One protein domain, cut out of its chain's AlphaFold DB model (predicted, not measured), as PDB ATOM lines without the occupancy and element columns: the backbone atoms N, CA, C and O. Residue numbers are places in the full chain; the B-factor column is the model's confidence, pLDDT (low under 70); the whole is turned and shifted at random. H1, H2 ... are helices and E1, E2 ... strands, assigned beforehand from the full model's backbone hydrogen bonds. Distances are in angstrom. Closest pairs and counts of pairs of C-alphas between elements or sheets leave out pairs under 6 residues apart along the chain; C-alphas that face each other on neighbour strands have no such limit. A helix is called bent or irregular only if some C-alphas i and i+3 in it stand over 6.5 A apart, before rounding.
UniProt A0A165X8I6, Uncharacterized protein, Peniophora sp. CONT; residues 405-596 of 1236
ATOM      1  N   ARG A 405     325.157 428.270 458.675       93.38
ATOM      2  CA  ARG A 405     326.544 428.768 458.698       93.38
ATOM      3  C   ARG A 405     326.961 429.583 457.474       93.38
ATOM      4  O   ARG A 405     327.842 430.427 457.600       93.38
ATOM      5  N   GLU A 406     326.357 429.366 456.308       95.38
ATOM      6  CA  GLU A 406     326.706 430.100 455.083       95.38
ATOM      7  C   GLU A 406     326.389 431.594 455.168       95.38
ATOM      8  O   GLU A 406     326.852 432.365 454.334       95.38
ATOM      9  N   ILE A 407     325.651 432.042 456.185       96.12
ATOM     10  CA  ILE A 407     325.310 433.454 456.352       96.12
ATOM     11  C   ILE A 407     326.537 434.362 456.470       96.12
ATOM     12  O   ILE A 407     326.529 435.471 455.937       96.12
ATOM     13  N   PHE A 408     327.631 433.870 457.057       95.94
ATOM     14  CA  PHE A 408     328.893 434.608 457.148       95.94
ATOM     15  C   PHE A 408     329.564 434.821 455.775       95.94
ATOM     16  O   PHE A 408     330.400 435.707 455.643       95.94
ATOM     17  N   ASN A 409     329.151 434.093 454.728       95.56
ATOM     18  CA  ASN A 409     329.571 434.356 453.345       95.56
ATOM     19  C   ASN A 409     328.874 435.603 452.760       95.56
ATOM     20  O   ASN A 409     329.398 436.234 451.843       95.56
ATOM     21  N   PHE A 410     327.695 435.961 453.280       94.75
ATOM     22  CA  PHE A 410     326.909 437.128 452.856       94.75
ATOM     23  C   PHE A 410     327.146 438.361 453.742       94.75
ATOM     24  O   PHE A 410     326.809 439.476 453.340       94.75
ATOM     25  N   VAL A 411     327.730 438.175 454.932       95.38
ATOM     26  CA  VAL A 411     327.947 439.226 455.933       95.38
ATOM     27  C   VAL A 411     329.440 439.477 456.121       95.38
ATOM     28  O   VAL A 411     330.174 438.643 456.653       95.38
ATOM     29  N   LYS A 412     329.898 440.662 455.703       93.50
ATOM     30  CA  LYS A 412     331.275 441.118 455.946       93.50
ATOM     31  C   LYS A 412     331.557 441.135 457.455       93.50
ATOM     32  O   LYS A 412     330.691 441.520 458.232       93.50
ATOM     33  N   LYS A 413     332.775 440.763 457.859       91.94
ATOM     34  CA  LYS A 413     333.216 440.865 459.260       91.94
ATOM     35  C   LYS A 413     332.991 442.294 459.788       91.94
ATOM     36  O   LYS A 413     333.282 443.249 459.069       91.94
ATOM     37  N   GLY A 414     332.468 442.429 461.008       91.44
ATOM     38  CA  GLY A 414     332.063 443.719 461.584       91.44
ATOM     39  C   GLY A 414     330.692 444.252 461.135       91.44
ATOM     40  O   GLY A 414     330.348 445.380 461.476       91.44
ATOM     41  N   VAL A 415     329.910 443.489 460.362       94.50
ATOM     42  CA  VAL A 415     328.498 443.801 460.074       94.50
ATOM     43  C   VAL A 415     327.609 442.899 460.928       94.50
ATOM     44  O   VAL A 415     327.770 441.681 460.923       94.50
ATOM     45  N   ARG A 416     326.646 443.500 461.634       94.62
ATOM     46  CA  ARG A 416     325.708 442.803 462.528       94.62
ATOM     47  C   ARG A 416     324.924 441.708 461.791       94.62
ATOM     48  O   ARG A 416     324.364 441.958 460.723       94.62
ATOM     49  N   VAL A 417     324.836 440.521 462.389       97.12
ATOM     50  CA  VAL A 417     323.938 439.433 461.971       97.12
ATOM     51  C   VAL A 417     322.682 439.483 462.839       97.12
ATOM     52  O   VAL A 417     322.765 439.705 464.045       97.12
ATOM     53  N   ASP A 418     321.507 439.276 462.245       96.62
ATOM     54  CA  ASP A 418     320.259 439.271 463.004       96.62
ATOM     55  C   ASP A 418     320.155 438.056 463.949       96.62
ATOM     56  O   ASP A 418     320.610 436.949 463.643       96.62
ATOM     57  N   TRP A 419     319.531 438.252 465.115       96.00
ATOM     58  CA  TRP A 419     319.437 437.199 466.130       96.00
ATOM     59  C   TRP A 419     318.643 435.975 465.671       96.00
ATOM     60  O   TRP A 419     318.940 434.877 466.133       96.00
ATOM     61  N   TYR A 420     317.681 436.117 464.756       96.62
ATOM     62  CA  TYR A 420     316.927 434.970 464.247       96.62
ATOM     63  C   TYR A 420     317.861 434.018 463.498       96.62
ATOM     64  O   TYR A 420     317.931 432.833 463.820       96.62
ATOM     65  N   SER A 421     318.659 434.561 462.581       97.00
ATOM     66  CA  SER A 421     319.690 433.843 461.839       97.00
ATOM     67  C   SER A 421     320.718 433.145 462.734       97.00
ATOM     68  O   SER A 421     321.072 431.992 462.482       97.00
ATOM     69  N   LEU A 422     321.190 433.815 463.791       96.56
ATOM     70  CA  LEU A 422     322.153 433.240 464.742       96.56
ATOM     71  C   LEU A 422     321.542 432.098 465.566       96.56
ATOM     72  O   LEU A 422     322.209 431.099 465.838       96.56
ATOM     73  N   VAL A 423     320.264 432.214 465.932       95.62
ATOM     74  CA  VAL A 423     319.539 431.213 466.726       95.62
ATOM     75  C   VAL A 423     319.263 429.922 465.935       95.62
ATOM     76  O   VAL A 423     319.130 428.872 466.560       95.62
ATOM     77  N   GLN A 424     319.258 429.954 464.593       95.31
ATOM     78  CA  GLN A 424     319.191 428.740 463.753       95.31
ATOM     79  C   GLN A 424     320.488 427.901 463.780       95.31
ATOM     80  O   GLN A 424     320.498 426.772 463.282       95.31
ATOM     81  N   MET A 425     321.603 428.418 464.314       95.25
ATOM     82  CA  MET A 425     322.885 427.707 464.270       95.25
ATOM     83  C   MET A 425     322.975 426.594 465.330       95.25
ATOM     84  O   MET A 425     322.709 426.835 466.512       95.25
ATOM     85  N   PRO A 426     323.408 425.371 464.968       94.00
ATOM     86  CA  PRO A 426     323.559 424.271 465.922       94.00
ATOM     87  C   PRO A 426     324.499 424.562 467.103       94.00
ATOM     88  O   PRO A 426     324.284 424.023 468.191       94.00
ATOM     89  N   GLU A 427     325.479 425.450 466.942       95.38
ATOM     90  CA  GLU A 427     326.360 425.927 468.015       95.38
ATOM     91  C   GLU A 427     325.599 426.740 469.071       95.38
ATOM     92  O   GLU A 427     325.817 426.558 470.270       95.38
ATOM     93  N   PHE A 428     324.610 427.541 468.661       95.56
ATOM     94  CA  PHE A 428     323.676 428.192 469.583       95.56
ATOM     95  C   PHE A 428     322.769 427.174 470.306       95.56
ATOM     96  O   PHE A 428     322.286 427.416 471.419       95.56
ATOM     97  N   HIS A 429     322.593 425.985 469.727       92.75
ATOM     98  CA  HIS A 429     321.998 424.808 470.369       92.75
ATOM     99  C   HIS A 429     323.017 423.898 471.093       92.75
ATOM    100  O   HIS A 429     322.645 422.809 471.543       92.75
ATOM    101  N   GLY A 430     324.264 424.355 471.257       93.94
ATOM    102  CA  GLY A 430     325.315 423.719 472.056       93.94
ATOM    103  C   GLY A 430     326.117 422.640 471.337       93.94
ATOM    104  O   GLY A 430     326.882 421.928 471.981       93.94
ATOM    105  N   MET A 431     325.914 422.456 470.032       93.50
ATOM    106  CA  MET A 431     326.497 421.361 469.257       93.50
ATOM    107  C   MET A 431     327.593 421.893 468.341       93.50
ATOM    108  O   MET A 431     327.316 422.679 467.439       93.50
ATOM    109  N   HIS A 432     328.836 421.455 468.549       93.31
ATOM    110  CA  HIS A 432     329.936 421.830 467.664       93.31
ATOM    111  C   HIS A 432     329.685 421.346 466.236       93.31
ATOM    112  O   HIS A 432     329.422 420.164 466.042       93.31
ATOM    113  N   THR A 433     329.941 422.228 465.265       90.94
ATOM    114  CA  THR A 433     330.695 421.954 464.020       90.94
ATOM    115  C   THR A 433     330.953 420.468 463.717       90.94
ATOM    116  O   THR A 433     330.144 419.748 463.137       90.94
ATOM    117  N   SER A 434     332.109 420.009 464.202       91.00
ATOM    118  CA  SER A 434     332.674 418.664 464.044       91.00
ATOM    119  C   SER A 434     331.879 417.518 464.695       91.00
ATOM    120  O   SER A 434     332.115 416.346 464.415       91.00
ATOM    121  N   SER A 435     330.879 417.820 465.517       91.69
ATOM    122  CA  SER A 435     329.972 416.831 466.108       91.69
ATOM    123  C   SER A 435     328.595 416.785 465.438       91.69
ATOM    124  O   SER A 435     327.738 416.015 465.881       91.69
ATOM    125  N   LEU A 436     328.350 417.580 464.389       92.94
ATOM    126  CA  LEU A 436     327.074 417.579 463.673       92.94
ATOM    127  C   LEU A 436     326.931 416.349 462.779       92.94
ATOM    128  O   LEU A 436     327.504 416.254 461.692       92.94
ATOM    129  N   VAL A 437     326.085 415.438 463.246       94.06
ATOM    130  CA  VAL A 437     325.564 414.301 462.493       94.06
ATOM    131  C   VAL A 437     324.056 414.450 462.294       94.06
ATOM    132  O   VAL A 437     323.340 414.942 463.169       94.06
ATOM    133  N   HIS A 438     323.554 413.991 461.158       94.56
ATOM    134  CA  HIS A 438     322.132 413.864 460.861       94.56
ATOM    135  C   HIS A 438     321.753 412.389 460.740       94.56
ATOM    136  O   HIS A 438     322.583 411.520 460.472       94.56
ATOM    137  N   TYR A 439     320.476 412.084 460.953       95.38
ATOM    138  CA  TYR A 439     319.956 410.753 460.679       95.38
ATOM    139  C   TYR A 439     319.832 410.520 459.168       95.38
ATOM    140  O   TYR A 439     319.062 411.221 458.518       95.38
ATOM    141  N   ILE A 440     320.511 409.484 458.659       95.81
ATOM    142  CA  ILE A 440     320.491 409.067 457.238       95.81
ATOM    143  C   ILE A 440     319.056 408.810 456.747       95.81
ATOM    144  O   ILE A 440     318.712 409.111 455.614       95.81
ATOM    145  N   VAL A 441     318.194 408.291 457.628       96.06
ATOM    146  CA  VAL A 441     316.751 408.192 457.383       96.06
ATOM    147  C   VAL A 441     316.037 409.143 458.353       96.06
ATOM    148  O   VAL A 441     316.052 408.878 459.565       96.06
ATOM    149  N   PRO A 442     315.418 410.240 457.878       96.88
ATOM    150  CA  PRO A 442     314.835 411.275 458.728       96.88
ATOM    151  C   PRO A 442     313.624 410.766 459.520       96.88
ATOM    152  O   PRO A 442     313.000 409.759 459.185       96.88
ATOM    153  N   CYS A 443     313.247 411.464 460.594       96.62
ATOM    154  CA  CYS A 443     311.962 411.212 461.248       96.62
ATOM    155  C   CYS A 443     310.798 411.724 460.383       96.62
ATOM    156  O   CYS A 443     310.972 412.660 459.606       96.62
ATOM    157  N   GLN A 444     309.598 411.164 460.568       96.19
ATOM    158  CA  GLN A 444     308.391 411.513 459.803       96.19
ATOM    159  C   GLN A 444     308.111 413.021 459.786       96.19
ATOM    160  O   GLN A 444     307.695 413.560 458.767       96.19
ATOM    161  N   TRP A 445     308.355 413.712 460.903       95.06
ATOM    162  CA  TRP A 445     308.140 415.152 460.971       95.06
ATOM    163  C   TRP A 445     309.183 415.944 460.166       95.06
ATOM    164  O   TRP A 445     308.795 416.757 459.336       95.06
ATOM    165  N   CYS A 446     310.482 415.676 460.346       95.88
ATOM    166  CA  CYS A 446     311.533 416.327 459.553       95.88
ATOM    167  C   CYS A 446     311.372 416.042 458.053       95.88
ATOM    168  O   CYS A 446     311.536 416.956 457.257       95.88
ATOM    169  N   HIS A 447     310.986 414.812 457.692       96.50
ATOM    170  CA  HIS A 447     310.702 414.411 456.313       96.50
ATOM    171  C   HIS A 447     309.560 415.230 455.702       96.50
ATOM    172  O   HIS A 447     309.721 415.806 454.634       96.50
ATOM    173  N   ARG A 448     308.444 415.374 456.428       94.56
ATOM    174  CA  ARG A 448     307.281 416.150 455.973       94.56
ATOM    175  C   ARG A 448     307.580 417.636 455.766       94.56
ATOM    176  O   ARG A 448     307.101 418.207 454.795       94.56
ATOM    177  N   GLU A 449     308.349 418.260 456.660       93.75
ATOM    178  CA  GLU A 449     308.714 419.678 456.506       93.75
ATOM    179  C   GLU A 449     309.985 419.890 455.644       93.75
ATOM    180  O   GLU A 449     310.393 421.031 455.435       93.75
ATOM    181  N   ARG A 450     310.596 418.813 455.115       95.06
ATOM    182  CA  ARG A 450     311.835 418.798 454.301       95.06
ATOM    183  C   ARG A 450     313.090 419.328 455.017       95.06
ATOM    184  O   ARG A 450     313.998 419.875 454.401       95.06
ATOM    185  N   HIS A 451     313.160 419.152 456.335       94.88
ATOM    186  CA  HIS A 451     314.318 419.535 457.146       94.88
ATOM    187  C   HIS A 451     315.336 418.392 457.277       94.88
ATOM    188  O   HIS A 451     314.966 417.229 457.476       94.88
ATOM    189  N   GLN A 452     316.629 418.729 457.311       94.69
ATOM    190  CA  GLN A 452     317.684 417.799 457.700       94.69
ATOM    191  C   GLN A 452     317.457 417.327 459.143       94.69
ATOM    192  O   GLN A 452     317.255 418.114 460.072       94.69
ATOM    193  N   CYS A 453     317.483 416.012 459.359       95.88
ATOM    194  CA  CYS A 453     317.135 415.423 460.649       95.88
ATOM    195  C   CYS A 453     318.351 415.373 461.592       95.88
ATOM    196  O   CYS A 453     318.813 414.294 461.966       95.88
ATOM    197  N   ILE A 454     318.881 416.548 461.956       94.81
ATOM    198  CA  ILE A 454     320.074 416.708 462.807       94.81
ATOM    199  C   ILE A 454     319.886 415.955 464.127       94.81
ATOM    200  O   ILE A 454     318.940 416.205 464.881       94.81
ATOM    201  N   PHE A 455     320.791 415.033 464.429       94.31
ATOM    202  CA  PHE A 455     320.798 414.282 465.675       94.31
ATOM    203  C   PHE A 455     321.218 415.202 466.820       94.31
ATOM    204  O   PHE A 455     322.253 415.856 466.753       94.31
ATOM    205  N   ARG A 456     320.417 415.249 467.889       92.25
ATOM    206  CA  ARG A 456     320.745 416.028 469.085       92.25
ATOM    207  C   ARG A 456     321.178 415.071 470.196       92.25
ATOM    208  O   ARG A 456     320.307 414.627 470.947       92.25
ATOM    209  N   PRO A 457     322.465 414.701 470.305       88.88
ATOM    210  CA  PRO A 457     322.921 413.688 471.255       88.88
ATOM    211  C   PRO A 457     322.488 413.971 472.706       88.88
ATOM    212  O   PRO A 457     322.282 415.114 473.125       88.88
ATOM    213  N   THR A 458     322.308 412.909 473.490       84.19
ATOM    214  CA  THR A 458     322.015 412.990 474.930       84.19
ATOM    215  C   THR A 458     322.988 412.108 475.688       84.19
ATOM    216  O   THR A 458     323.180 410.953 475.330       84.19
ATOM    217  N   ALA A 459     323.602 412.663 476.733       67.31
ATOM    218  CA  ALA A 459     324.543 411.948 477.579       67.31
ATOM    219  C   ALA A 459     323.796 411.044 478.578       67.31
ATOM    220  O   ALA A 459     323.661 411.385 479.751       67.31
ATOM    221  N   THR A 460     323.282 409.903 478.108       66.06
ATOM    222  CA  THR A 460     322.768 408.817 478.967       66.06
ATOM    223  C   THR A 460     323.799 407.707 479.203       66.06
ATOM    224  O   THR A 460     323.663 406.937 480.150       66.06
ATOM    225  N   GLY A 461     324.885 407.674 478.426       64.56
ATOM    226  CA  GLY A 461     326.091 406.885 478.685       64.56
ATOM    227  C   GLY A 461     327.097 407.015 477.532       64.56
ATOM    228  O   GLY A 461     326.755 407.608 476.513       64.56
ATOM    229  N   PRO A 462     328.311 406.439 477.630       60.09
ATOM    230  CA  PRO A 462     329.313 406.527 476.557       60.09
ATOM    231  C   PRO A 462     328.846 405.897 475.232       60.09
ATOM    232  O   PRO A 462     329.236 406.347 474.164       60.09
ATOM    233  N   ASN A 463     327.975 404.881 475.307       63.59
ATOM    234  CA  ASN A 463     327.428 404.156 474.155       63.59
ATOM    235  C   ASN A 463     325.887 404.196 474.090       63.59
ATOM    236  O   ASN A 463     325.286 403.454 473.315       63.59
ATOM    237  N   GLN A 464     325.226 405.018 474.914       60.75
ATOM    238  CA  GLN A 464     323.767 405.161 474.909       60.75
ATOM    239  C   GLN A 464     323.398 406.588 474.527       60.75
ATOM    240  O   GLN A 464     323.694 407.536 475.250       60.75
ATOM    241  N   TRP A 465     322.754 406.708 473.367       69.44
ATOM    242  CA  TRP A 465     322.456 407.972 472.710       69.44
ATOM    243  C   TRP A 465     320.949 408.052 472.448       69.44
ATOM    244  O   TRP A 465     320.467 407.685 471.380       69.44
ATOM    245  N   THR A 466     320.171 408.450 473.454       59.72
ATOM    246  CA  THR A 466     318.711 408.237 473.464       59.72
ATOM    247  C   THR A 466     317.922 409.530 473.265       59.72
ATOM    248  O   THR A 466     317.352 410.069 474.216       59.72
ATOM    249  N   SER A 467     317.887 410.051 472.032       71.81
ATOM    250  CA  SER A 467     317.319 411.378 471.752       71.81
ATOM    251  C   SER A 467     316.513 411.529 470.461       71.81
ATOM    252  O   SER A 467     316.750 410.896 469.433       71.81
ATOM    253  N   ALA A 468     315.568 412.471 470.516       89.56
ATOM    254  CA  ALA A 468     314.987 413.097 469.337       89.56
ATOM    255  C   ALA A 468     316.035 413.909 468.560       89.56
ATOM    256  O   ALA A 468     317.003 414.409 469.135       89.56
ATOM    257  N   CYS A 469     315.802 414.084 467.258       93.69
ATOM    258  CA  CYS A 469     316.501 415.098 466.473       93.69
ATOM    259  C   CYS A 469     316.281 416.505 467.060       93.69
ATOM    260  O   CYS A 469     315.299 416.750 467.773       93.69
ATOM    261  N   LEU A 470     317.188 417.430 466.739       91.88
ATOM    262  CA  LEU A 470     317.199 418.809 467.235       91.88
ATOM    263  C   LEU A 470     315.830 419.481 467.088       91.88
ATOM    264  O   LEU A 470     315.264 419.951 468.073       91.88
ATOM    265  N   CYS A 471     315.267 419.455 465.883       91.62
ATOM    266  CA  CYS A 471     314.030 420.159 465.568       91.62
ATOM    267  C   CYS A 471     312.829 419.590 466.350       91.62
ATOM    268  O   CYS A 471     312.081 420.346 466.969       91.62
ATOM    269  N   CYS A 472     312.684 418.259 466.440       92.31
ATOM    270  CA  CYS A 472     311.653 417.648 467.292       92.31
ATOM    271  C   CYS A 472     311.867 417.957 468.783       92.31
ATOM    272  O   CYS A 472     310.887 418.151 469.503       92.31
ATOM    273  N   PHE A 473     313.116 418.025 469.259       90.81
ATOM    274  CA  PHE A 473     313.424 418.376 470.649       90.81
ATOM    275  C   PHE A 473     313.024 419.822 470.980       90.81
ATOM    276  O   PHE A 473     312.358 420.047 471.996       90.81
ATOM    277  N   VAL A 474     313.380 420.789 470.126       87.69
ATOM    278  CA  VAL A 474     313.026 422.210 470.306       87.69
ATOM    279  C   VAL A 474     311.507 422.394 470.259       87.69
ATOM    280  O   VAL A 474     310.928 422.959 471.188       87.69
ATOM    281  N   LEU A 475     310.849 421.816 469.249       86.31
ATOM    282  CA  LEU A 475     309.397 421.891 469.048       86.31
ATOM    283  C   LEU A 475     308.582 420.974 469.983       86.31
ATOM    284  O   LEU A 475     307.356 420.928 469.876       86.31
ATOM    285  N   LYS A 476     309.237 420.246 470.901       87.50
ATOM    286  CA  LYS A 476     308.621 419.326 471.881       87.50
ATOM    287  C   LYS A 476     307.742 418.229 471.236       87.50
ATOM    288  O   LYS A 476     306.776 417.775 471.850       87.50
ATOM    289  N   ARG A 477     308.071 417.793 470.013       88.50
ATOM    290  CA  ARG A 477     307.355 416.744 469.255       88.50
ATOM    291  C   ARG A 477     307.990 415.369 469.477       88.50
ATOM    292  O   ARG A 477     309.199 415.262 469.686       88.50
ATOM    293  N   THR A 478     307.194 414.301 469.403       91.19
ATOM    294  CA  THR A 478     307.740 412.938 469.372       91.19
ATOM    295  C   THR A 478     308.452 412.696 468.038       91.19
ATOM    296  O   THR A 478     308.044 413.191 466.992       91.19
ATOM    297  N   CYS A 479     309.571 411.971 468.074       94.06
ATOM    298  CA  CYS A 479     310.445 411.774 466.920       94.06
ATOM    299  C   CYS A 479     310.468 410.287 466.546       94.06
ATOM    300  O   CYS A 479     310.945 409.465 467.328       94.06
ATOM    301  N   SER A 480     309.986 409.934 465.349       94.81
ATOM    302  CA  SER A 480     309.918 408.539 464.862       94.81
ATOM    303  C   SER A 480     311.281 407.900 464.543       94.81
ATOM    304  O   SER A 480     311.362 406.715 464.207       94.81
ATOM    305  N   ARG A 481     312.358 408.689 464.652       93.00
ATOM    306  CA  ARG A 481     313.756 408.252 464.545       93.00
ATOM    307  C   ARG A 481     314.479 408.202 465.898       93.00
ATOM    308  O   ARG A 481     315.500 407.533 465.986       93.00
ATOM    309  N   ALA A 482     313.945 408.843 466.946       87.81
ATOM    310  CA  ALA A 482     314.488 408.697 468.298       87.81
ATOM    311  C   ALA A 482     314.458 407.218 468.697       87.81
ATOM    312  O   ALA A 482     313.412 406.590 468.519       87.81
ATOM    313  N   PRO A 483     315.546 406.656 469.234       79.00
ATOM    314  CA  PRO A 483     315.604 405.231 469.488       79.00
ATOM    315  C   PRO A 483     314.703 404.874 470.667       79.00
ATOM    316  O   PRO A 483     314.670 405.560 471.694       79.00
ATOM    317  N   THR A 484     313.988 403.763 470.541       78.94
ATOM    318  CA  THR A 484     313.474 403.043 471.706       78.94
ATOM    319  C   THR A 484     314.652 402.464 472.493       78.94
ATOM    320  O   THR A 484     315.729 402.250 471.941       78.94
ATOM    321  N   ALA A 485     314.459 402.137 473.775       72.19
ATOM    322  CA  ALA A 485     315.518 401.547 474.610       72.19
ATOM    323  C   ALA A 485     316.078 400.202 474.077       72.19
ATOM    324  O   ALA A 485     317.102 399.729 474.557       72.19
ATOM    325  N   SER A 486     315.409 399.599 473.089       69.38
ATOM    326  CA  SER A 486     315.816 398.392 472.365       69.38
ATOM    327  C   SER A 486     316.716 398.633 471.141       69.38
ATOM    328  O   SER A 486     317.243 397.663 470.605       69.38
ATOM    329  N   VAL A 487     316.889 399.875 470.669       77.62
ATOM    330  CA  VAL A 487     317.602 400.183 469.414       77.62
ATOM    331  C   VAL A 487     318.865 400.995 469.696       77.62
ATOM    332  O   VAL A 487     318.811 402.190 469.973       77.62
ATOM    333  N   SER A 488     320.028 400.354 469.587       78.12
ATOM    334  CA  SER A 488     321.323 401.041 469.607       78.12
ATOM    335  C   SER A 488     321.553 401.783 468.288       78.12
ATOM    336  O   SER A 488     321.650 401.146 467.239       78.12
ATOM    337  N   ILE A 489     321.698 403.108 468.329       83.50
ATOM    338  CA  ILE A 489     322.130 403.873 467.153       83.50
ATOM    339  C   ILE A 489     323.606 403.580 466.881       83.50
ATOM    340  O   ILE A 489     324.440 403.783 467.763       83.50
ATOM    341  N   LYS A 490     323.924 403.148 465.656       86.19
ATOM    342  CA  LYS A 490     325.303 403.054 465.162       86.19
ATOM    343  C   LYS A 490     325.619 404.226 464.230       86.19
ATOM    344  O   LYS A 490     324.765 404.668 463.457       86.19
ATOM    345  N   LEU A 491     326.853 404.711 464.314       87.56
ATOM    346  CA  LEU A 491     327.419 405.656 463.355       87.56
ATOM    347  C   LEU A 491     327.589 404.975 461.986       87.56
ATOM    348  O   LEU A 491     327.686 403.749 461.926       87.56
ATOM    349  N   ASP A 492     327.533 405.764 460.914       87.81
ATOM    350  CA  ASP A 492     327.588 405.385 459.493       87.81
ATOM    351  C   ASP A 492     326.439 404.466 458.995       87.81
ATOM    352  O   ASP A 492     326.052 404.539 457.835       87.81
ATOM    353  N   GLU A 493     325.796 403.671 459.862       90.62
ATOM    354  CA  GLU A 493     324.605 402.857 459.539       90.62
ATOM    355  C   GLU A 493     323.282 403.610 459.767       90.62
ATOM    356  O   GLU A 493     322.272 403.342 459.113       90.62
ATOM    357  N   HIS A 494     323.229 404.512 460.753       90.81
ATOM    358  CA  HIS A 494     322.008 405.258 461.102       90.81
ATOM    359  C   HIS A 494     322.200 406.776 461.147       90.81
ATOM    360  O   HIS A 494     321.193 407.499 461.124       90.81
ATOM    361  N   LEU A 495     323.454 407.230 461.214       93.19
ATOM    362  CA  LEU A 495     323.903 408.617 461.313       93.19
ATOM    363  C   LEU A 495     325.029 408.863 460.307       93.19
ATOM    364  O   LEU A 495     325.958 408.063 460.256       93.19
ATOM    365  N   ALA A 496     324.994 409.985 459.596       93.44
ATOM    366  CA  ALA A 496     326.114 410.490 458.805       93.44
ATOM    367  C   ALA A 496     326.487 411.896 459.296       93.44
ATOM    368  O   ALA A 496     325.656 412.587 459.887       93.44
ATOM    369  N   PHE A 497     327.732 412.325 459.089       93.69
ATOM    370  CA  PHE A 497     328.131 413.701 459.404       93.69
ATOM    371  C   PHE A 497     327.525 414.668 458.387       93.69
ATOM    372  O   PHE A 497     327.502 414.382 457.195       93.69
ATOM    373  N   THR A 498     327.021 415.813 458.853       90.94
ATOM    374  CA  THR A 498     326.465 416.865 457.978       90.94
ATOM    375  C   THR A 498     327.554 417.587 457.180       90.94
ATOM    376  O   THR A 498     327.267 418.162 456.137       90.94
ATOM    377  N   TYR A 499     328.798 417.552 457.661       88.56
ATOM    378  CA  TYR A 499     329.952 418.171 457.017       88.56
ATOM    379  C   TYR A 499     331.126 417.193 457.014       88.56
ATOM    380  O   TYR A 499     331.403 416.561 458.041       88.56
ATOM    381  N   ASP A 500     331.836 417.104 455.891       85.00
ATOM    382  CA  ASP A 500     333.085 416.355 455.807       85.00
ATOM    383  C   ASP A 500     334.188 417.032 456.626       85.00
ATOM    384  O   ASP A 500     334.457 418.224 456.493       85.00
ATOM    385  N   GLN A 501     334.847 416.242 457.470       76.94
ATOM    386  CA  GLN A 501     335.912 416.686 458.382       76.94
ATOM    387  C   GLN A 501     337.288 416.152 457.965       76.94
ATOM    388  O   GLN A 501     338.232 416.112 458.752       76.94
ATOM    389  N   GLY A 502     337.400 415.689 456.716       84.94
ATOM    390  CA  GLY A 502     338.596 415.024 456.218       84.94
ATOM    391  C   GLY A 502     338.967 413.803 457.080       84.94
ATOM    392  O   GLY A 502     338.087 413.002 457.403       84.94
ATOM    393  N   PRO A 503     340.255 413.631 457.437       82.06
ATOM    394  CA  PRO A 503     340.750 412.462 458.164       82.06
ATOM    395  C   PRO A 503     340.673 412.582 459.699       82.06
ATOM    396  O   PRO A 503     341.172 411.691 460.389       82.06
ATOM    397  N   GLU A 504     340.126 413.667 460.257       77.06
ATOM    398  CA  GLU A 504     340.089 413.861 461.714       77.06
ATOM    399  C   GLU A 504     339.142 412.871 462.426       77.06
ATOM    400  O   GLU A 504     338.161 412.396 461.840       77.06
ATOM    401  N   PRO A 505     339.417 412.516 463.701       73.62
ATOM    402  CA  PRO A 505     338.599 411.564 464.441       73.62
ATOM    403  C   PRO A 505     337.167 412.084 464.627       73.62
ATOM    404  O   PRO A 505     336.915 413.030 465.370       73.62
ATOM    405  N   ARG A 506     336.228 411.395 463.972       82.25
ATOM    406  CA  ARG A 506     334.772 411.617 463.968       82.25
ATOM    407  C   ARG A 506     334.138 411.499 465.367       82.25
ATOM    408  O   ARG A 506     333.512 410.492 465.696       82.25
ATOM    409  N   ILE A 507     334.288 412.529 466.201       86.12
ATOM    410  CA  ILE A 507     333.749 412.582 467.569       86.12
ATOM    411  C   ILE A 507     332.399 413.310 467.589       86.12
ATOM    412  O   ILE A 507     332.309 414.533 467.470       86.12
ATOM    413  N   ILE A 508     331.331 412.550 467.831       89.62
ATOM    414  CA  ILE A 508     330.044 413.109 468.251       89.62
ATOM    415  C   ILE A 508     330.167 413.510 469.731       89.62
ATOM    416  O   ILE A 508     330.610 412.706 470.550       89.62
ATOM    417  N   ALA A 509     329.751 414.722 470.095       89.62
ATOM    418  CA  ALA A 509     329.743 415.218 471.470       89.62
ATOM    419  C   ALA A 509     328.318 415.602 471.915       89.62
ATOM    420  O   ALA A 509     327.538 416.094 471.095       89.62
ATOM    421  N   PRO A 510     327.937 415.395 473.192       90.50
ATOM    422  CA  PRO A 510     326.669 415.896 473.719       90.50
ATOM    423  C   PRO A 510     326.652 417.439 473.726       90.50
ATOM    424  O   PRO A 510     327.709 418.049 473.878       90.50
ATOM    425  N   PRO A 511     325.481 418.097 473.613       91.56
ATOM    426  CA  PRO A 511     325.431 419.551 473.523       91.56
ATOM    427  C   PRO A 511     325.817 420.200 474.857       91.56
ATOM    428  O   PRO A 511     325.138 419.949 475.862       91.56
ATOM    429  N   SER A 512     326.856 421.041 474.863       93.44
ATOM    430  CA  SER A 512     327.303 421.776 476.056       93.44
ATOM    431  C   SER A 512     327.070 423.277 475.934       93.44
ATOM    432  O   SER A 512     327.064 423.844 474.842       93.44
ATOM    433  N   LEU A 513     326.881 423.925 477.083       94.25
ATOM    434  CA  LEU A 513     326.707 425.373 477.180       94.25
ATOM    435  C   LEU A 513     327.977 426.124 476.780       94.25
ATOM    436  O   LEU A 513     327.876 427.162 476.137       94.25
ATOM    437  N   ASP A 514     329.147 425.546 477.053       96.00
ATOM    438  CA  ASP A 514     330.456 426.103 476.687       96.00
ATOM    439  C   ASP A 514     330.564 426.343 475.172       96.00
ATOM    440  O   ASP A 514     331.128 427.340 474.737       96.00
ATOM    441  N   VAL A 515     329.937 425.482 474.356       96.00
ATOM    442  CA  VAL A 515     329.884 425.638 472.892       96.00
ATOM    443  C   VAL A 515     329.091 426.881 472.490       96.00
ATOM    444  O   VAL A 515     329.513 427.601 471.587       96.00
ATOM    445  N   ARG A 516     327.973 427.164 473.175       96.12
ATOM    446  CA  ARG A 516     327.221 428.412 472.974       96.12
ATOM    447  C   ARG A 516     328.039 429.610 473.445       96.12
ATOM    448  O   ARG A 516     328.026 430.623 472.756       96.12
ATOM    449  N   VAL A 517     328.721 429.504 474.588       97.25
ATOM    450  CA  VAL A 517     329.544 430.596 475.130       97.25
ATOM    451  C   VAL A 517     330.635 430.965 474.134       97.25
ATOM    452  O   VAL A 517     330.599 432.070 473.607       97.25
ATOM    453  N   MET A 518     331.485 430.011 473.749       97.62
ATOM    454  CA  MET A 518     332.549 430.220 472.758       97.62
ATOM    455  C   MET A 518     332.021 430.716 471.403       97.62
ATOM    456  O   MET A 518     332.700 431.470 470.712       97.62
ATOM    457  N   PHE A 519     330.816 430.297 470.999       97.50
ATOM    458  CA  PHE A 519     330.168 430.789 469.782       97.50
ATOM    459  C   PHE A 519     329.767 432.266 469.902       97.50
ATOM    460  O   PHE A 519     330.094 433.046 469.013       97.50
ATOM    461  N   VAL A 520     329.116 432.678 470.995       97.62
ATOM    462  CA  VAL A 520     328.706 434.080 471.201       97.62
ATOM    463  C   VAL A 520     329.911 434.983 471.489       97.62
ATOM    464  O   VAL A 520     329.976 436.072 470.927       97.62
ATOM    465  N   GLU A 521     330.907 434.520 472.254       97.81
ATOM    466  CA  GLU A 521     332.195 435.212 472.435       97.81
ATOM    467  C   GLU A 521     332.839 435.508 471.072       97.81
ATOM    468  O   GLU A 521     333.139 436.660 470.767       97.81
ATOM    469  N   LYS A 522     332.952 434.492 470.204       97.56
ATOM    470  CA  LYS A 522     333.502 434.640 468.848       97.56
ATOM    471  C   LYS A 522     332.705 435.624 467.985       97.56
ATOM    472  O   LYS A 522     333.306 436.380 467.228       97.56
ATOM    473  N   LEU A 523     331.373 435.642 468.081       97.31
ATOM    474  CA  LEU A 523     330.538 436.592 467.332       97.31
ATOM    475  C   LEU A 523     330.762 438.044 467.770       97.31
ATOM    476  O   LEU A 523     330.744 438.931 466.915       97.31
ATOM    477  N   VAL A 524     331.001 438.279 469.063       97.50
ATOM    478  CA  VAL A 524     331.349 439.604 469.602       97.50
ATOM    479  C   VAL A 524     332.781 439.991 469.209       97.50
ATOM    480  O   VAL A 524     332.995 441.083 468.688       97.50
ATOM    481  N   GLU A 525     333.757 439.084 469.329       97.06
ATOM    482  CA  GLU A 525     335.141 439.306 468.858       97.06
ATOM    483  C   GLU A 525     335.236 439.573 467.344       97.06
ATOM    484  O   GLU A 525     336.166 440.233 466.870       97.06
ATOM    485  N   GLU A 526     334.293 439.055 466.554       96.44
ATOM    486  CA  GLU A 526     334.233 439.270 465.108       96.44
ATOM    487  C   GLU A 526     333.340 440.446 464.678       96.44
ATOM    488  O   GLU A 526     333.314 440.774 463.487       96.44
ATOM    489  N   GLY A 527     332.652 441.106 465.615       96.88
ATOM    490  CA  GLY A 527     331.731 442.215 465.338       96.88
ATOM    491  C   GLY A 527     330.486 441.802 464.543       96.88
ATOM    492  O   GLY A 527     329.892 442.627 463.852       96.88
ATOM    493  N   TYR A 528     330.108 440.523 464.601       97.25
ATOM    494  CA  TYR A 528     328.828 440.020 464.088       97.25
ATOM    495  C   TYR A 528     327.682 440.251 465.085       97.25
ATOM    496  O   TYR A 528     326.517 440.268 464.691       97.25
ATOM    497  N   VAL A 529     328.015 440.453 466.361       96.75
ATOM    498  CA  VAL A 529     327.137 440.911 467.444       96.75
ATOM    499  C   VAL A 529     327.893 442.015 468.191       96.75
ATOM    500  O   VAL A 529     329.103 441.906 468.360       96.75
ATOM    501  N   ASP A 530     327.217 443.082 468.614       95.00
ATOM    502  CA  ASP A 530     327.879 444.244 469.233       95.00
ATOM    503  C   ASP A 530     328.380 443.986 470.655       95.00
ATOM    504  O   ASP A 530     329.463 444.422 471.040       95.00
ATOM    505  N   GLU A 531     327.568 443.289 471.445       96.19
ATOM    506  CA  GLU A 531     327.784 443.074 472.869       96.19
ATOM    507  C   GLU A 531     327.185 441.742 473.323       96.19
ATOM    508  O   GLU A 531     326.425 441.088 472.605       96.19
ATOM    509  N   TRP A 532     327.527 441.325 474.538       97.19
ATOM    510  CA  TRP A 532     326.955 440.120 475.115       97.19
ATOM    511  C   TRP A 532     325.456 440.323 475.412       97.19
ATOM    512  O   TRP A 532     325.119 441.230 476.173       97.19
ATOM    513  N   PRO A 533     324.538 439.508 474.856       96.12
ATOM    514  CA  PRO A 533     323.105 439.751 474.998       96.12
ATOM    515  C   PRO A 533     322.624 439.545 476.442       96.12
ATOM    516  O   PRO A 533     322.794 438.467 477.004       96.12
ATOM    517  N   GLU A 534     321.931 440.536 477.010       96.00
ATOM    518  CA  GLU A 534     321.451 440.540 478.409       96.00
ATOM    519  C   GLU A 534     320.598 439.313 478.793       96.00
ATOM    520  O   GLU A 534     320.596 438.850 479.938       96.00
ATOM    521  N   TRP A 535     319.873 438.741 477.826       95.25
ATOM    522  CA  TRP A 535     319.068 437.531 478.016       95.25
ATOM    523  C   TRP A 535     319.897 436.243 478.158       95.25
ATOM    524  O   TRP A 535     319.316 435.177 478.382       95.25
ATOM    525  N   LEU A 536     321.227 436.312 478.069       95.56
ATOM    526  CA  LEU A 536     322.164 435.198 478.187       95.56
ATOM    527  C   LEU A 536     323.164 435.457 479.327       95.56
ATOM    528  O   LEU A 536     323.829 436.483 479.355       95.56
ATOM    529  N   ASN A 537     323.337 434.510 480.246       95.69
ATOM    530  CA  ASN A 537     324.441 434.555 481.215       95.69
ATOM    531  C   ASN A 537     325.781 434.206 480.561       95.69
ATOM    532  O   ASN A 537     325.813 433.384 479.646       95.69
ATOM    533  N   ASP A 538     326.881 434.653 481.170       96.12
ATOM    534  CA  ASP A 538     328.276 434.251 480.912       96.12
ATOM    535  C   ASP A 538     328.467 432.723 480.771       96.12
ATOM    536  O   ASP A 538     329.351 432.254 480.064       96.12
ATOM    537  N   ASN A 539     327.638 431.921 481.451       95.44
ATOM    538  CA  ASN A 539     327.666 430.453 481.410       95.44
ATOM    539  C   ASN A 539     326.775 429.837 480.311       95.44
ATOM    540  O   ASN A 539     326.457 428.649 480.360       95.44
ATOM    541  N   GLY A 540     326.292 430.644 479.366       94.38
ATOM    542  CA  GLY A 540     325.437 430.230 478.257       94.38
ATOM    543  C   GLY A 540     323.991 429.898 478.640       94.38
ATOM    544  O   GLY A 540     323.211 429.528 477.758       94.38
ATOM    545  N   VAL A 541     323.583 429.993 479.910       94.75
ATOM    546  CA  VAL A 541     322.177 429.798 480.304       94.75
ATOM    547  C   VAL A 541     321.360 431.023 479.901       94.75
ATOM    548  O   VAL A 541     321.688 432.146 480.268       94.75
ATOM    549  N   ILE A 542     320.267 430.791 479.175       93.31
ATOM    550  CA  ILE A 542     319.302 431.831 478.809       93.31
ATOM    551  C   ILE A 542     318.465 432.181 480.046       93.31
ATOM    552  O   ILE A 542     317.827 431.301 480.628       93.31
ATOM    553  N   ASN A 543     318.485 433.456 480.430       92.62
ATOM    554  CA  ASN A 543     317.784 434.011 481.588       92.62
ATOM    555  C   ASN A 543     316.284 434.168 481.336       92.62
ATOM    556  O   ASN A 543     315.461 433.822 482.185       92.62
ATOM    557  N   ASP A 544     315.925 434.676 480.158       91.38
ATOM    558  CA  ASP A 544     314.540 434.952 479.798       91.38
ATOM    559  C   ASP A 544     313.922 433.778 479.021       91.38
ATOM    560  O   ASP A 544     314.242 433.514 477.862       91.38
ATOM    561  N   TYR A 545     312.977 433.080 479.655       87.19
ATOM    562  CA  TYR A 545     312.215 431.986 479.041       87.19
ATOM    563  C   TYR A 545     311.416 432.427 477.791       87.19
ATOM    564  O   TYR A 545     311.076 431.592 476.950       87.19
ATOM    565  N   TYR A 546     311.127 433.724 477.662       90.06
ATOM    566  CA  TYR A 546     310.364 434.338 476.576       90.06
ATOM    567  C   TYR A 546     311.227 435.170 475.610       90.06
ATOM    568  O   TYR A 546     310.662 435.869 474.766       90.06
ATOM    569  N   PHE A 547     312.564 435.066 475.666       93.31
ATOM    570  CA  PHE A 547     313.473 435.969 474.938       93.31
ATOM    571  C   PHE A 547     313.191 436.071 473.427       93.31
ATOM    572  O   PHE A 547     313.274 437.158 472.863       93.31
ATOM    573  N   ILE A 548     312.764 434.971 472.792       93.38
ATOM    574  CA  ILE A 548     312.374 434.935 471.373       93.38
ATOM    575  C   ILE A 548     311.325 436.007 471.035       93.38
ATOM    576  O   ILE A 548     311.471 436.694 470.031       93.38
ATOM    577  N   SER A 549     310.303 436.185 471.876       93.75
ATOM    578  CA  SER A 549     309.230 437.164 471.643       93.75
ATOM    579  C   SER A 549     309.473 438.500 472.348       93.75
ATOM    580  O   SER A 549     309.055 439.543 471.843       93.75
ATOM    581  N   ASN A 550     310.164 438.497 473.495       94.56
ATOM    582  CA  ASN A 550     310.484 439.718 474.243       94.56
ATOM    583  C   ASN A 550     311.486 440.608 473.491       94.56
ATOM    584  O   ASN A 550     311.281 441.816 473.419       94.56
ATOM    585  N   TYR A 551     312.501 440.012 472.857       94.25
ATOM    586  CA  TYR A 551     313.473 440.713 472.006       94.25
ATOM    587  C   TYR A 551     313.067 440.692 470.518       94.25
ATOM    588  O   TYR A 551     313.855 441.058 469.652       94.25
ATOM    589  N   GLY A 552     311.832 440.267 470.208       93.81
ATOM    590  CA  GLY A 552     311.246 440.312 468.864       93.81
ATOM    591  C   GLY A 552     311.956 439.462 467.806       93.81
ATOM    592  O   GLY A 552     311.798 439.732 466.620       93.81
ATOM    593  N   ILE A 553     312.727 438.456 468.223       95.19
ATOM    594  CA  ILE A 553     313.483 437.553 467.348       95.19
ATOM    595  C   ILE A 553     312.527 436.805 466.409       95.19
ATOM    596  O   ILE A 553     312.831 436.650 465.233       95.19
ATOM    597  N   ASP A 554     311.346 436.409 466.891       92.69
ATOM    598  CA  ASP A 554     310.276 435.828 466.068       92.69
ATOM    599  C   ASP A 554     309.840 436.735 464.900       92.69
ATOM    600  O   ASP A 554     309.704 436.268 463.771       92.69
ATOM    601  N   LYS A 555     309.697 438.043 465.133       93.19
ATOM    602  CA  LYS A 555     309.325 439.038 464.106       93.19
ATOM    603  C   LYS A 555     310.411 439.266 463.052       93.19
ATOM    604  O   LYS A 555     310.122 439.839 462.005       93.19
ATOM    605  N   LEU A 556     311.649 438.842 463.313       94.44
ATOM    606  CA  LEU A 556     312.744 438.940 462.349       94.44
ATOM    607  C   LEU A 556     312.723 437.808 461.311       94.44
ATOM    608  O   LEU A 556     313.449 437.920 460.332       94.44
ATOM    609  N   GLU A 557     311.898 436.760 461.457       94.94
ATOM    610  CA  GLU A 557     311.886 435.598 460.545       94.94
ATOM    611  C   GLU A 557     311.852 436.009 459.061       94.94
ATOM    612  O   GLU A 557     312.775 435.684 458.313       94.94
ATOM    613  N   GLU A 558     310.849 436.791 458.652       94.94
ATOM    614  CA  GLU A 558     310.631 437.199 457.253       94.94
ATOM    615  C   GLU A 558     311.727 438.125 456.691       94.94
ATOM    616  O   GLU A 558     311.957 438.151 455.482       94.94
ATOM    617  N   THR A 559     312.412 438.882 457.556       96.00
ATOM    618  CA  THR A 559     313.439 439.869 457.167       96.00
ATOM    619  C   THR A 559     314.870 439.369 457.368       96.00
ATOM    620  O   THR A 559     315.808 439.978 456.850       96.00
ATOM    621  N   SER A 560     315.042 438.253 458.081       96.94
ATOM    622  CA  SER A 560     316.334 437.672 458.435       96.94
ATOM    623  C   SER A 560     317.202 437.399 457.211       96.94
ATOM    624  O   SER A 560     316.735 436.993 456.138       96.94
ATOM    625  N   LEU A 561     318.512 437.564 457.372       95.69
ATOM    626  CA  LEU A 561     319.478 437.207 456.335       95.69
ATOM    627  C   LEU A 561     319.444 435.692 456.053       95.69
ATOM    628  O   LEU A 561     319.624 435.274 454.909       95.69
ATOM    629  N   PHE A 562     319.107 434.876 457.054       96.69
ATOM    630  CA  PHE A 562     318.861 433.443 456.918       96.69
ATOM    631  C   PHE A 562     317.712 433.131 455.942       96.69
ATOM    632  O   PHE A 562     317.905 432.351 455.009       96.69
ATOM    633  N   MET A 563     316.537 433.759 456.087       96.44
ATOM    634  CA  MET A 563     315.403 433.491 455.187       96.44
ATOM    635  C   MET A 563     315.548 434.167 453.816       96.44
ATOM    636  O   MET A 563     315.070 433.615 452.820       96.44
ATOM    637  N   THR A 564     316.212 435.327 453.748       96.62
ATOM    638  CA  THR A 564     316.292 436.156 452.529       96.62
ATOM    639  C   THR A 564     317.529 435.915 451.656       96.62
ATOM    640  O   THR A 564     317.488 436.246 450.468       96.62
ATOM    641  N   LYS A 565     318.633 435.371 452.195       96.56
ATOM    642  CA  LYS A 565     319.879 435.102 451.439       96.56
ATOM    643  C   LYS A 565     320.173 433.619 451.260       96.56
ATOM    644  O   LYS A 565     320.592 433.226 450.171       96.56
ATOM    645  N   LEU A 566     319.962 432.800 452.292       96.50
ATOM    646  CA  LEU A 566     320.273 431.372 452.215       96.50
ATOM    647  C   LEU A 566     319.196 430.630 451.429       96.50
ATOM    648  O   LEU A 566     318.001 430.769 451.698       96.50
ATOM    649  N   LYS A 567     319.627 429.803 450.480       95.19
ATOM    650  CA  LYS A 567     318.744 428.867 449.781       95.19
ATOM    651  C   LYS A 567     318.470 427.650 450.668       95.19
ATOM    652  O   LYS A 567     319.229 427.358 451.589       95.19
ATOM    653  N   SER A 568     317.383 426.943 450.378       94.81
ATOM    654  CA  SER A 568     317.176 425.601 450.924       94.81
ATOM    655  C   SER A 568     318.198 424.636 450.313       94.81
ATOM    656  O   SER A 568     318.533 424.795 449.137       94.81
ATOM    657  N   TRP A 569     318.672 423.645 451.081       92.12
ATOM    658  CA  TRP A 569     319.497 422.539 450.556       92.12
ATOM    659  C   TRP A 569     318.751 421.817 449.420       92.12
ATOM    660  O   TRP A 569     319.364 421.395 448.443       92.12
ATOM    661  N   TRP A 570     317.417 421.746 449.523       95.31
ATOM    662  CA  TRP A 570     316.525 421.092 448.565       95.31
ATOM    663  C   TRP A 570     315.507 422.106 448.019       95.31
ATOM    664  O   TRP A 570     314.461 422.331 448.637       95.31
ATOM    665  N   PRO A 571     315.796 422.762 446.874       93.12
ATOM    666  CA  PRO A 571     314.925 423.786 446.297       93.12
ATOM    667  C   PRO A 571     313.495 423.298 446.035       93.12
ATOM    668  O   PRO A 571     312.545 424.070 446.182       93.12
ATOM    669  N   THR A 572     313.325 422.020 445.686       95.38
ATOM    670  CA  THR A 572     312.022 421.374 445.509       95.38
ATOM    671  C   THR A 572     311.838 420.164 446.429       95.38
ATOM    672  O   THR A 572     312.783 419.542 446.910       95.38
ATOM    673  N   ASP A 573     310.576 419.793 446.646       94.19
ATOM    674  CA  ASP A 573     310.193 418.544 447.318       94.19
ATOM    675  C   ASP A 573     310.681 417.286 446.566       94.19
ATOM    676  O   ASP A 573     310.950 416.261 447.189       94.19
ATOM    677  N   LYS A 574     310.871 417.373 445.240       96.12
ATOM    678  CA  LYS A 574     311.433 416.280 444.436       96.12
ATOM    679  C   LYS A 574     312.914 416.058 444.745       96.12
ATOM    680  O   LYS A 574     313.321 414.911 444.891       96.12
ATOM    681  N   ASP A 575     313.689 417.133 444.892       95.94
ATOM    682  CA  ASP A 575     315.112 417.048 445.256       95.94
ATOM    683  C   ASP A 575     315.264 416.435 446.657       95.94
ATOM    684  O   ASP A 575     316.063 415.524 446.858       95.94
ATOM    685  N   TYR A 576     314.420 416.864 447.605       96.06
ATOM    686  CA  TYR A 576     314.395 416.310 448.961       96.06
ATOM    687  C   TYR A 576     314.072 414.811 448.976       96.06
ATOM    688  O   TYR A 576     314.747 414.034 449.648       96.06
ATOM    689  N   LYS A 577     313.050 414.385 448.223       95.81
ATOM    690  CA  LYS A 577     312.633 412.976 448.138       95.81
ATOM    691  C   LYS A 577     313.603 412.096 447.346       95.81
ATOM    692  O   LYS A 577     313.608 410.892 447.567       95.81
ATOM    693  N   ALA A 578     314.418 412.669 446.461       96.50
ATOM    694  CA  ALA A 578     315.478 411.939 445.768       96.50
ATOM    695  C   ALA A 578     316.655 411.587 446.701       96.50
ATOM    696  O   ALA A 578     317.276 410.543 446.520       96.50
ATOM    697  N   GLU A 579     316.941 412.419 447.709       95.50
ATOM    698  CA  GLU A 579     317.922 412.115 448.765       95.50
ATOM    699  C   GLU A 579     317.300 411.280 449.902       95.50
ATOM    700  O   GLU A 579     317.906 410.325 450.387       95.50
ATOM    701  N   TYR A 580     316.060 411.593 450.291       96.12
ATOM    702  CA  TYR A 580     315.324 410.935 451.373       96.12
ATOM    703  C   TYR A 580     314.003 410.341 450.878       96.12
ATOM    704  O   TYR A 580     312.919 410.856 451.161       96.12
ATOM    705  N   GLU A 581     314.082 409.205 450.187       96.50
ATOM    706  CA  GLU A 581     312.910 408.491 449.658       96.50
ATOM    707  C   GLU A 581     311.895 408.127 450.761       96.50
ATOM    708  O   GLU A 581     310.683 408.105 450.542       96.50
ATOM    709  N   HIS A 582     312.373 407.838 451.977       96.38
ATOM    710  CA  HIS A 582     311.563 407.309 453.076       96.38
ATOM    711  C   HIS A 582     311.846 407.993 454.421       96.38
ATOM    712  O   HIS A 582     312.971 408.389 454.729       96.38
ATOM    713  N   PHE A 583     310.832 408.015 455.293       96.19
ATOM    714  CA  PHE A 583     310.982 408.370 456.705       96.19
ATOM    715  C   PHE A 583     311.070 407.140 457.618       96.19
ATOM    716  O   PHE A 583     310.465 406.091 457.393       96.19
ATOM    717  N   SER A 584     311.777 407.297 458.733       94.62
ATOM    718  CA  SER A 584     311.985 406.253 459.729       94.62
ATOM    719  C   SER A 584     310.723 405.934 460.516       94.62
ATOM    720  O   SER A 584     310.097 406.821 461.104       94.62
ATOM    721  N   ARG A 585     310.434 404.636 460.629       93.62
ATOM    722  CA  ARG A 585     309.341 404.071 461.433       93.62
ATOM    723  C   ARG A 585     309.814 403.403 462.739       93.62
ATOM    724  O   ARG A 585     308.986 402.851 463.452       93.62
ATOM    725  N   LEU A 586     311.113 403.486 463.071       89.75
ATOM    726  CA  LEU A 586     311.744 402.802 464.219       89.75
ATOM    727  C   LEU A 586     311.046 403.042 465.568       89.75
ATOM    728  O   LEU A 586     310.984 402.136 466.394       89.75
ATOM    729  N   ASN A 587     310.521 404.247 465.801       90.94
ATOM    730  CA  ASN A 587     309.767 404.566 467.008       90.94
ATOM    731  C   ASN A 587     308.290 404.840 466.678       90.94
ATOM    732  O   ASN A 587     307.961 405.963 466.278       90.94
ATOM    733  N   PRO A 588     307.374 403.876 466.905       89.69
ATOM    734  CA  PRO A 588     305.954 404.057 466.609       89.69
ATOM    735  C   PRO A 588     305.302 405.159 467.457       89.69
ATOM    736  O   PRO A 588     304.392 405.828 466.975       89.69
ATOM    737  N   LYS A 589     305.816 405.465 468.660       89.06
ATOM    738  CA  LYS A 589     305.333 406.598 469.483       89.06
ATOM    739  C   LYS A 589     305.661 407.968 468.857       89.06
ATOM    740  O   LYS A 589     305.113 408.991 469.267       89.06
ATOM    741  N   GLY A 590     306.559 407.995 467.869       87.25
ATOM    742  CA  GLY A 590     306.819 409.138 466.993       87.25
ATOM    743  C   GLY A 590     305.953 409.189 465.731       87.25
ATOM    744  O   GLY A 590     306.020 410.190 465.029       87.25
ATOM    745  N   LEU A 591     305.165 408.144 465.448       88.31
ATOM    746  CA  LEU A 591     304.205 408.087 464.336       88.31
ATOM    747  C   LEU A 591     302.775 408.398 464.809       88.31
ATOM    748  O   LEU A 591     302.025 409.076 464.113       88.31
ATOM    749  N   THR A 592     302.410 407.973 466.025       80.31
ATOM    750  CA  THR A 592     301.079 408.158 466.652       80.31
ATOM    751  C   THR A 592     300.759 409.608 467.066       80.31
ATOM    752  O   THR A 592     300.099 409.836 468.079       80.31
ATOM    753  N   GLY A 593     301.282 410.596 466.339       67.12
ATOM    754  CA  GLY A 593     301.079 412.032 466.561       67.12
ATOM    755  C   GLY A 593     300.898 412.847 465.276       67.12
ATOM    756  O   GLY A 593     300.712 414.057 465.358       67.12
ATOM    757  N   VAL A 594     300.946 412.203 464.104       58.78
ATOM    758  CA  VAL A 594     300.406 412.748 462.853       58.78
ATOM    759  C   VAL A 594     299.024 412.127 462.676       58.78
ATOM    760  O   VAL A 594     298.892 410.907 462.770       58.78
ATOM    761  N   ASP A 595     297.993 412.948 462.476       49.94
ATOM    762  CA  ASP A 595     296.612 412.469 462.419       49.94
ATOM    763  C   ASP A 595     296.436 411.393 461.342       49.94
ATOM    764  O   ASP A 595     296.856 411.564 460.195       49.94
ATOM    765  N   ALA A 596     295.747 410.301 461.691       45.84
ATOM    766  CA  ALA A 596     295.461 409.205 460.762       45.84
ATOM    767  C   ALA A 596     294.653 409.663 459.527       45.84
ATOM    768  O   ALA A 596     294.692 409.010 458.491       45.84
TER     769      ALA A 596
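AT A GLANCE: This is residues 405 to 596 of the 1236 residues of an uncharacterized protein of Peniophora sp. CONT (UniProt A0A165X8I6). Little regular structure: long loops join two lobes, one holding H1, H2, H5, H6, H7 and H8, the other H3, H4, H9 and the antiparallel strand pair E1 - E2. Of 192 printed residues, 63 are in named elements, mostly helix: H1 H2 E1 H3 H4 E2 H5 H6 H7 H8 H9. The whole is compact, radius of gyration of the C-alphas 17.4 A, spans 46 by 38 by 38 A.

IN THESE COORDINATES: H1 is residues 405 to 410, beginning at C-alpha 405 at (326.544, 428.768, 458.698); H2 419 to 423; E1 437 to 439; H3 444 to 449; H4 470 to 474; E2 495 to 497; H5 513 to 525, 18.3 A long; H6 547 to 550; H7 554 to 559, irregular, C-alphas 555 and 558 being 7.2 A apart; H8 561 to 565; H9 573 to 579, ending at C-alpha 579 at (317.922, 412.115, 448.765).

HOW THE PARTS SIT: H8 touches H1 and H2, closest C-alphas Ile 407 and Phe 562, 6.5 A, and Ser 421 and Phe 562, 5.0 A. H2 touches H7, closest C-alphas Tyr 420 and Leu 556, 6.1 A. H6 is close to H7 but not clearly touching, 5.8 A between C-alphas 548 and 554, the closest. H5 touches no helix. N 438 of E1 and O 496 of E2 are 2.8 A apart. H3 only just touches H4, with 3 pairs of C-alphas within 8 A, closest Cys 446 and Cys 471, 7.6 A; H3 and H9 are near each other. Every O i to N i+4 pair is within hydrogen-bond range in H2, H3, H4, H5, H8 and H9; H1 has 0 of 2 but 3 of 3 O i to N i+3, H7 0 of 2 but 2 of 3, and H6 is too short.

THE WHOLE: The printed part has no cut; C-alphas 525 and 596, the farthest apart, are 50.5 A apart. Links H2 to E1, H3 to H4, H4 to E2, E2 to H5 and H5 to H6 are long. pLDDT is under 70 at residues 459 to 466, 486 and 593 to 596.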